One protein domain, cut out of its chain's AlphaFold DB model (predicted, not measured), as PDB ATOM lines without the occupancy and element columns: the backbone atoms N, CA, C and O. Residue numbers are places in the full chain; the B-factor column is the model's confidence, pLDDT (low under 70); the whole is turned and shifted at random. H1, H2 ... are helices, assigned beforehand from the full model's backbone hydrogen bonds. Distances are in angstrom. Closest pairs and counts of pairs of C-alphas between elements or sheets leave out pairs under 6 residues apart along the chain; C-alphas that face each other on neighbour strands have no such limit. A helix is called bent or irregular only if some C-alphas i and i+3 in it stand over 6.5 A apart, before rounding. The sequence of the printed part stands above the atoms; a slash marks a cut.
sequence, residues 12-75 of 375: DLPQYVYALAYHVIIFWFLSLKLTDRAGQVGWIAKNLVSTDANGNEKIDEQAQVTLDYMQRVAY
ATOM      1  N   ASP A  12     239.689 191.997 224.873       54.28
ATOM      2  CA  ASP A  12     238.999 192.163 223.583       54.28
ATOM      3  C   ASP A  12     237.823 193.157 223.655       54.28
ATOM      4  O   ASP A  12     237.425 193.756 222.652       54.28
ATOM      5  N   LEU A  13     237.264 193.369 224.853       57.09
ATOM      6  CA  LEU A  13     236.123 194.262 225.072       57.09
ATOM      7  C   LEU A  13     236.416 195.723 224.661       57.09
ATOM      8  O   LEU A  13     235.570 196.320 223.992       57.09
ATOM      9  N   PRO A  14     237.593 196.314 224.962       65.69
ATOM     10  CA  PRO A  14     237.945 197.655 224.493       65.69
ATOM     11  C   PRO A  14     238.017 197.766 222.965       65.69
ATOM     12  O   PRO A  14     237.581 198.773 222.408       65.69
ATOM     13  N   GLN A  15     238.525 196.739 222.275       67.12
ATOM     14  CA  GLN A  15     238.648 196.746 220.815       67.12
ATOM     15  C   GLN A  15     237.285 196.583 220.132       67.12
ATOM     16  O   GLN A  15     237.007 197.262 219.144       67.12
ATOM     17  N   TYR A  16     236.401 195.756 220.698       71.06
ATOM     18  CA  TYR A  16     235.011 195.651 220.257       71.06
ATOM     19  C   TYR A  16     234.247 196.968 220.438       71.06
ATOM     20  O   TYR A  16     233.605 197.438 219.504       71.06
ATOM     21  N   VAL A  17     234.348 197.600 221.613       75.25
ATOM     22  CA  VAL A  17     233.700 198.896 221.881       75.25
ATOM     23  C   VAL A  17     234.211 199.968 220.917       75.25
ATOM     24  O   VAL A  17     233.431 200.788 220.432       75.25
ATOM     25  N   TYR A  18     235.503 199.936 220.589       77.12
ATOM     26  CA  TYR A  18     236.096 200.836 219.609       77.12
ATOM     27  C   TYR A  18     235.531 200.609 218.201       77.12
ATOM     28  O   TYR A  18     235.073 201.561 217.573       77.12
ATOM     29  N   ALA A  19     235.464 199.361 217.728       76.44
ATOM     30  CA  ALA A  19     234.840 199.032 216.443       76.44
ATOM     31  C   ALA A  19     233.349 199.420 216.403       76.44
ATOM     32  O   ALA A  19     232.871 199.969 215.408       76.44
ATOM     33  N   LEU A  20     232.621 199.202 217.503       82.00
ATOM     34  CA  LEU A  20     231.217 199.584 217.634       82.00
ATOM     35  C   LEU A  20     231.031 201.105 217.551       82.00
ATOM     36  O   LEU A  20     230.064 201.570 216.955       82.00
ATOM     37  N   ALA A  21     231.959 201.897 218.092       86.06
ATOM     38  CA  ALA A  21     231.889 203.353 218.003       86.06
ATOM     39  C   ALA A  21     231.898 203.842 216.542       86.06
ATOM     40  O   ALA A  21     231.096 204.708 216.189       86.06
ATOM     41  N   TYR A  22     232.727 203.254 215.673       87.62
ATOM     42  CA  TYR A  22     232.724 203.575 214.238       87.62
ATOM     43  C   TYR A  22     231.415 203.187 213.556       87.62
ATOM     44  O   TYR A  22     230.860 203.983 212.797       87.62
ATOM     45  N   HIS A  23     230.866 202.018 213.891       84.19
ATOM     46  CA  HIS A  23     229.553 201.599 213.403       84.19
ATOM     47  C   HIS A  23     228.460 202.590 213.797       84.19
ATOM     48  O   HIS A  23     227.659 202.991 212.956       84.19
ATOM     49  N   VAL A  24     228.461 203.050 215.051       88.00
ATOM     50  CA  VAL A  24     227.510 204.057 215.537       88.00
ATOM     51  C   VAL A  24     227.660 205.372 214.771       88.00
ATOM     52  O   VAL A  24     226.649 205.970 214.406       88.00
ATOM     53  N   ILE A  25     228.889 205.812 214.479       90.31
ATOM     54  CA  ILE A  25     229.137 207.019 213.679       90.31
ATOM     55  C   ILE A  25     228.538 206.873 212.275       90.31
ATOM     56  O   ILE A  25     227.837 207.778 211.819       90.31
ATOM     57  N   ILE A  26     228.786 205.748 211.594       89.00
ATOM     58  CA  ILE A  26     228.271 205.518 210.237       89.00
ATOM     59  C   ILE A  26     226.745 205.395 210.253       89.00
ATOM     60  O   ILE A  26     226.073 206.042 209.451       89.00
ATOM     61  N   PHE A  27     226.182 204.632 211.191       88.44
ATOM     62  CA  PHE A  27     224.738 204.468 211.341       88.44
ATOM     63  C   PHE A  27     224.044 205.809 211.601       88.44
ATOM     64  O   PHE A  27     223.076 206.163 210.923       88.44
ATOM     65  N   TRP A  28     224.584 206.606 212.527       91.44
ATOM     66  CA  TRP A  28     224.099 207.958 212.783       91.44
ATOM     67  C   TRP A  28     224.178 208.824 211.523       91.44
ATOM     68  O   TRP A  28     223.180 209.436 211.146       91.44
ATOM     69  N   PHE A  29     225.316 208.831 210.824       91.50
ATOM     70  CA  PHE A  29     225.497 209.611 209.599       91.50
ATOM     71  C   PHE A  29     224.498 209.220 208.499       91.50
ATOM     72  O   PHE A  29     223.935 210.083 207.822       91.50
ATOM     73  N   LEU A  30     224.228 207.925 208.344       88.81
ATOM     74  CA  LEU A  30     223.256 207.407 207.385       88.81
ATOM     75  C   LEU A  30     221.812 207.748 207.754       88.81
ATOM     76  O   LEU A  30     221.002 207.975 206.852       88.81
ATOM     77  N   SER A  31     221.505 207.851 209.050       89.81
ATOM     78  CA  SER A  31     220.191 208.281 209.542       89.81
ATOM     79  C   SER A  31     219.891 209.763 209.270       89.81
ATOM     80  O   SER A  31     218.728 210.172 209.274       89.81
ATOM     81  N   LEU A  32     220.923 210.577 209.001       90.69
ATOM     82  CA  LEU A  32     220.749 211.973 208.607       90.69
ATOM     83  C   LEU A  32     220.082 212.077 207.234       90.69
ATOM     84  O   LEU A  32     220.321 211.271 206.329       90.69
ATOM     85  N   LYS A  33     219.311 213.153 207.046       91.81
ATOM     86  CA  LYS A  33     218.803 213.525 205.724       91.81
ATOM     87  C   LYS A  33     219.972 213.774 204.781       91.81
ATOM     88  O   LYS A  33     220.968 214.387 205.160       91.81
ATOM     89  N   LEU A  34     219.803 213.375 203.524       91.50
ATOM     90  CA  LEU A  34     220.836 213.507 202.501       91.50
ATOM     91  C   LEU A  34     221.373 214.943 202.365       91.50
ATOM     92  O   LEU A  34     222.572 215.140 202.208       91.50
ATOM     93  N   THR A  35     220.500 215.946 202.495       92.94
ATOM     94  CA  THR A  35     220.858 217.375 202.432       92.94
ATOM     95  C   THR A  35     221.787 217.830 203.551       92.94
ATOM     96  O   THR A  35     222.508 218.810 203.384       92.94
ATOM     97  N   ASP A  36     221.777 217.127 204.682       93.19
ATOM     98  CA  ASP A  36     222.443 217.556 205.910       93.19
ATOM     99  C   ASP A  36     223.811 216.874 206.070       93.19
ATOM    100  O   ASP A  36     224.696 217.395 206.753       93.19
ATOM    101  N   ARG A  37     224.017 215.731 205.401       94.00
ATOM    102  CA  ARG A  37     225.228 214.903 205.501       94.00
ATOM    103  C   ARG A  37     226.502 215.653 205.137       94.00
ATOM    104  O   ARG A  37     227.461 215.627 205.905       94.00
ATOM    105  N   ALA A  38     226.511 216.357 204.005       92.62
ATOM    106  CA  ALA A  38     227.692 217.079 203.525       92.62
ATOM    107  C   ALA A  38     228.227 218.097 204.553       92.62
ATOM    108  O   ALA A  38     229.439 218.259 204.690       92.62
ATOM    109  N   GLY A  39     227.332 218.727 205.326       93.06
ATOM    110  CA  GLY A  39     227.703 219.663 206.390       93.06
ATOM    111  C   GLY A  39     228.402 219.005 207.584       93.06
ATOM    112  O   GLY A  39     229.167 219.670 208.279       93.06
ATOM    113  N   GLN A  40     228.186 217.705 207.810       92.69
ATOM    114  CA  GLN A  40     228.781 216.971 208.930       92.69
ATOM    115  C   GLN A  40     230.161 216.391 208.605       92.69
ATOM    116  O   GLN A  40     230.976 216.245 209.513       92.69
ATOM    117  N   VAL A  41     230.464 216.107 207.330       92.12
ATOM    118  CA  VAL A  41     231.710 215.425 206.919       92.12
ATOM    119  C   VAL A  41     232.958 216.116 207.473       92.12
ATOM    120  O   VAL A  41     233.822 215.454 208.041       92.12
ATOM    121  N   GLY A  42     233.049 217.445 207.363       91.12
ATOM    122  CA  GLY A  42     234.215 218.192 207.847       91.12
ATOM    123  C   GLY A  42     234.384 218.137 209.368       91.12
ATOM    124  O   GLY A  42     235.507 218.025 209.861       91.12
ATOM    125  N   TRP A  43     233.276 218.177 210.116       91.75
ATOM    126  CA  TRP A  43     233.307 218.051 211.572       91.75
ATOM    127  C   TRP A  43     233.716 216.639 211.989       91.75
ATOM    128  O   TRP A  43     234.615 216.495 212.815       91.75
ATOM    129  N   ILE A  44     233.127 215.602 211.389       91.00
ATOM    130  CA  ILE A  44     233.463 214.212 211.714       91.00
ATOM    131  C   ILE A  44     234.929 213.937 211.380       91.00
ATOM    132  O   ILE A  44     235.669 213.471 212.240       91.00
ATOM    133  N   ALA A  45     235.382 214.310 210.180       89.94
ATOM    134  CA  ALA A  45     236.752 214.069 209.747       89.94
ATOM    135  C   ALA A  45     237.791 214.682 210.680       89.94
ATOM    136  O   ALA A  45     238.760 214.016 211.029       89.94
ATOM    137  N   LYS A  46     237.553 215.903 211.162       89.44
ATOM    138  CA  LYS A  46     238.438 216.542 212.137       89.44
ATOM    139  C   LYS A  46     238.524 215.769 213.460       89.44
ATOM    140  O   LYS A  46     239.582 215.758 214.074       89.44
ATOM    141  N   ASN A  47     237.430 215.150 213.904       88.94
ATOM    142  CA  ASN A  47     237.383 214.401 215.165       88.94
ATOM    143  C   ASN A  47     237.853 212.942 215.031       88.94
ATOM    144  O   ASN A  47     238.027 212.271 216.043       88.94
ATOM    145  N   LEU A  48     238.071 212.461 213.806       87.56
ATOM    146  CA  LEU A  48     238.661 211.151 213.525       87.56
ATOM    147  C   LEU A  48     240.195 211.190 213.424       87.56
ATOM    148  O   LEU A  48     240.839 210.145 213.347       87.56
ATOM    149  N   VAL A  49     240.793 212.383 213.426       85.56
ATOM    150  CA  VAL A  49     242.246 212.559 213.464       85.56
ATOM    151  C   VAL A  49     242.703 212.561 214.920       85.56
ATOM    152  O   VAL A  49     242.298 213.410 215.714       85.56
ATOM    153  N   SER A  50     243.574 211.619 215.266       80.12
ATOM    154  CA  SER A  50     244.273 211.588 216.553       80.12
ATOM    155  C   SER A  50     245.665 212.208 216.422       80.12
ATOM    156  O   SER A  50     246.198 212.315 215.320       80.12
ATOM    157  N   THR A  51     246.278 212.614 217.532       82.31
ATOM    158  CA  THR A  51     247.673 213.079 217.549       82.31
ATOM    159  C   THR A  51     248.533 212.045 218.266       82.31
ATOM    160  O   THR A  51     248.188 211.606 219.363       82.31
ATOM    161  N   ASP A  52     249.635 211.628 217.644       79.31
ATOM    162  CA  ASP A  52     250.590 210.709 218.259       79.31
ATOM    163  C   ASP A  52     251.430 211.398 219.356       79.31
ATOM    164  O   ASP A  52     251.393 212.616 219.544       79.31
ATOM    165  N   ALA A  53     252.222 210.613 220.093       78.00
ATOM    166  CA  ALA A  53     253.099 211.127 221.152       78.00
ATOM    167  C   ALA A  53     254.163 212.130 220.652       78.00
ATOM    168  O   ALA A  53     254.758 212.841 221.458       78.00
ATOM    169  N   ASN A  54     254.395 212.193 219.337       80.00
ATOM    170  CA  ASN A  54     255.353 213.082 218.686       80.00
ATOM    171  C   ASN A  54     254.686 214.345 218.110       80.00
ATOM    172  O   ASN A  54     255.376 215.175 217.521       80.00
ATOM    173  N   GLY A  55     253.369 214.508 218.277       79.00
ATOM    174  CA  GLY A  55     252.622 215.648 217.751       79.00
ATOM    175  C   GLY A  55     252.178 215.502 216.291       79.00
ATOM    176  O   GLY A  55     251.653 216.466 215.738       79.00
ATOM    177  N   ASN A  56     252.364 214.338 215.661       81.06
ATOM    178  CA  ASN A  56     251.909 214.101 214.292       81.06
ATOM    179  C   ASN A  56     250.451 213.649 214.274       81.06
ATOM    180  O   ASN A  56     250.014 212.848 215.102       81.06
ATOM    181  N   GLU A  57     249.707 214.120 213.280       83.12
ATOM    182  CA  GLU A  57     248.362 213.632 213.004       83.12
ATOM    183  C   GLU A  57     248.405 212.172 212.530       83.12
ATOM    184  O   GLU A  57     249.159 211.806 211.626       83.12
ATOM    185  N   LYS A  58     247.574 211.331 213.144       82.88
ATOM    186  CA  LYS A  58     247.402 209.919 212.822       82.88
ATOM    187  C   LYS A  58     245.919 209.606 212.679       82.88
ATOM    188  O   LYS A  58     245.122 209.876 213.578       82.88
ATOM    189  N   ILE A  59     245.576 208.968 211.567       83.00
ATOM    190  CA  ILE A  59     244.246 208.417 211.307       83.00
ATOM    191  C   ILE A  59     244.380 206.897 211.333       83.00
ATOM    192  O   ILE A  59     245.186 206.340 210.582       83.00
ATOM    193  N   ASP A  60     243.636 206.238 212.216       86.38
ATOM    194  CA  ASP A  60     243.590 204.778 212.279       86.38
ATOM    195  C   ASP A  60     242.821 204.172 211.091       86.38
ATOM    196  O   ASP A  60     242.143 204.866 210.333       86.38
ATOM    197  N   GLU A  61     242.944 202.859 210.906       86.31
ATOM    198  CA  GLU A  61     242.354 202.152 209.764       86.31
ATOM    199  C   GLU A  61     240.820 202.245 209.736       86.31
ATOM    200  O   GLU A  61     240.243 202.474 208.674       86.31
ATOM    201  N   GLN A  62     240.149 202.149 210.889       86.12
ATOM    202  CA  GLN A  62     238.685 202.232 210.977       86.12
ATOM    203  C   GLN A  62     238.188 203.650 210.674       86.12
ATOM    204  O   GLN A  62     237.198 203.834 209.959       86.12
ATOM    205  N   ALA A  63     238.919 204.666 211.128       88.44
ATOM    206  CA  ALA A  63     238.675 206.053 210.761       88.44
ATOM    207  C   ALA A  63     238.844 206.290 209.248       88.44
ATOM    208  O   ALA A  63     238.017 206.976 208.645       88.44
ATOM    209  N   GLN A  64     239.856 205.692 208.606       88.50
ATOM    210  CA  GLN A  64     240.031 205.786 207.151       88.50
ATOM    211  C   GLN A  64     238.855 205.164 206.388       88.50
ATOM    212  O   GLN A  64     238.337 205.792 205.464       88.50
ATOM    213  N   VAL A  65     238.401 203.970 206.789       88.88
ATOM    214  CA  VAL A  65     237.228 203.307 206.189       88.88
ATOM    215  C   VAL A  65     235.967 204.148 206.388       88.88
ATOM    216  O   VAL A  65     235.197 204.341 205.450       88.88
ATOM    217  N   THR A  66     235.785 204.721 207.579       89.62
ATOM    218  CA  THR A  66     234.646 205.596 207.895       89.62
ATOM    219  C   THR A  66     234.617 206.833 206.994       89.62
ATOM    220  O   THR A  66     233.562 207.204 206.475       89.62
ATOM    221  N   LEU A  67     235.772 207.460 206.759       90.00
ATOM    222  CA  LEU A  67     235.889 208.616 205.868       90.00
ATOM    223  C   LEU A  67     235.634 208.264 204.404       90.00
ATOM    224  O   LEU A  67     234.921 209.000 203.722       90.00
ATOM    225  N   ASP A  68     236.185 207.148 203.936       89.12
ATOM    226  CA  ASP A  68     235.945 206.617 202.592       89.12
ATOM    227  C   ASP A  68     234.444 206.342 202.371       89.12
ATOM    228  O   ASP A  68     233.854 206.797 201.388       89.12
ATOM    229  N   TYR A  69     233.783 205.726 203.357       88.81
ATOM    230  CA  TYR A  69     232.342 205.476 203.333       88.81
ATOM    231  C   TYR A  69     231.534 206.783 203.266       88.81
ATOM    232  O   TYR A  69     230.629 206.924 202.438       88.81
ATOM    233  N   MET A  70     231.885 207.786 204.083       90.31
ATOM    234  CA  MET A  70     231.231 209.101 204.057       90.31
ATOM    235  C   MET A  70     231.392 209.802 202.710       90.31
ATOM    236  O   MET A  70     230.426 210.382 202.219       90.31
ATOM    237  N   GLN A  71     232.567 209.733 202.079       87.19
ATOM    238  CA  GLN A  71     232.786 210.324 200.754       87.19
ATOM    239  C   GLN A  71     231.859 209.717 199.694       87.19
ATOM    240  O   GLN A  71     231.367 210.443 198.828       87.19
ATOM    241  N   ARG A  72     231.572 208.414 199.790       86.19
ATOM    242  CA  ARG A  72     230.672 207.706 198.871       86.19
ATOM    243  C   ARG A  72     229.206 208.116 199.039       86.19
ATOM    244  O   ARG A  72     228.501 208.259 198.043       86.19
ATOM    245  N   VAL A  73     228.753 208.333 200.276       88.44
ATOM    246  CA  VAL A  73     227.316 208.480 200.606       88.44
ATOM    247  C   VAL A  73     226.889 209.881 201.072       88.44
ATOM    248  O   VAL A  73     225.711 210.119 201.354       88.44
ATOM    249  N   ALA A  74     227.818 210.841 201.159       90.00
ATOM    250  CA  ALA A  74     227.522 212.205 201.612       90.00
ATOM    251  C   ALA A  74     226.551 212.958 200.691       90.00
ATOM    252  O   ALA A  74     225.811 213.815 201.164       90.00
ATOM    253  N   TYR A  75     226.556 212.639 199.394       89.31
ATOM    254  CA  TYR A  75     225.759 213.329 198.374       89.31
ATOM    255  C   TYR A  75     224.747 212.432 197.671       89.31
ATOM    256  O   TYR A  75     223.950 212.927 196.875       89.31
TER     257      TYR A  75
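Overview. This is residues 12 to 75 of the 375 residues of the protein "Rap-GAP domain-containing protein" of Monilinia fructigena (UniProt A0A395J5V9). Two helices, H1 and H2, make a narrow V joined at its point by residues 32 and 33, and H3 lies lengthwise over the gap between them, on one side of the V, running nearly along H1 and packing on it. The three centres make a loose triangle, residues 12 to 17 of H1 stick out, and the long link of residues 48 to 60 makes a loop at the opposite end from the V's point. The printed part has 64 residues with three named helices in the order H1, H2, H3 and no named strand; the class is all helix. It is only just compact, close to loose, with a radius of gyration of the C-alphas of 12.7 A, and is flat, spanning 38 by 28 by 15 A.

Along the chain. H1 holds residues 12 to 31 and is 28.5 A long, beginning at C-alpha 12 (238.999, 192.163, 223.583). H2 holds residues 34 to 47 and is 20.9 A long. It is only just irregular: C-alphas 35 and 38 are 6.9 A apart. H3 holds residues 61 to 73 and is 18.7 A long, ending at C-alpha 73 (227.316, 208.480, 200.606).

Arrangement. H1 and H3 touch at a shallow tilt of 12 degrees, the same way; their closest C-alphas, Ile 26 and Thr 66, are 6.8 A apart. H1 and H2 are close but not clearly touching, with the closest C-alphas, Phe 29 and Arg 37, 6.7 A apart. They run opposite ways at a shallow tilt of 33 degrees, only just short of steep. H2 and H3 are close but not clearly touching, opposite ways at a shallow tilt of 22 degrees; their closest C-alphas, Ala 45 and Leu 67, are 6.7 A apart. Every O i to N i+4 pair is within hydrogen-bond range in H1 and H3, but 5 of 10 in H2.

Size, cuts and confidence. The C-alphas farthest apart, those of Lys 33 and Asn 54, are 38.8 A apart. The printed part has no cut. The link H1 to H2 is tight, and the link H2 to H3 is long, with 13 residues; in it residues 50 to 51 pair with residues 57 to 58, antiparallel. The mean pLDDT of the printed part is 85.4, and residues 12 to 15 are under 70.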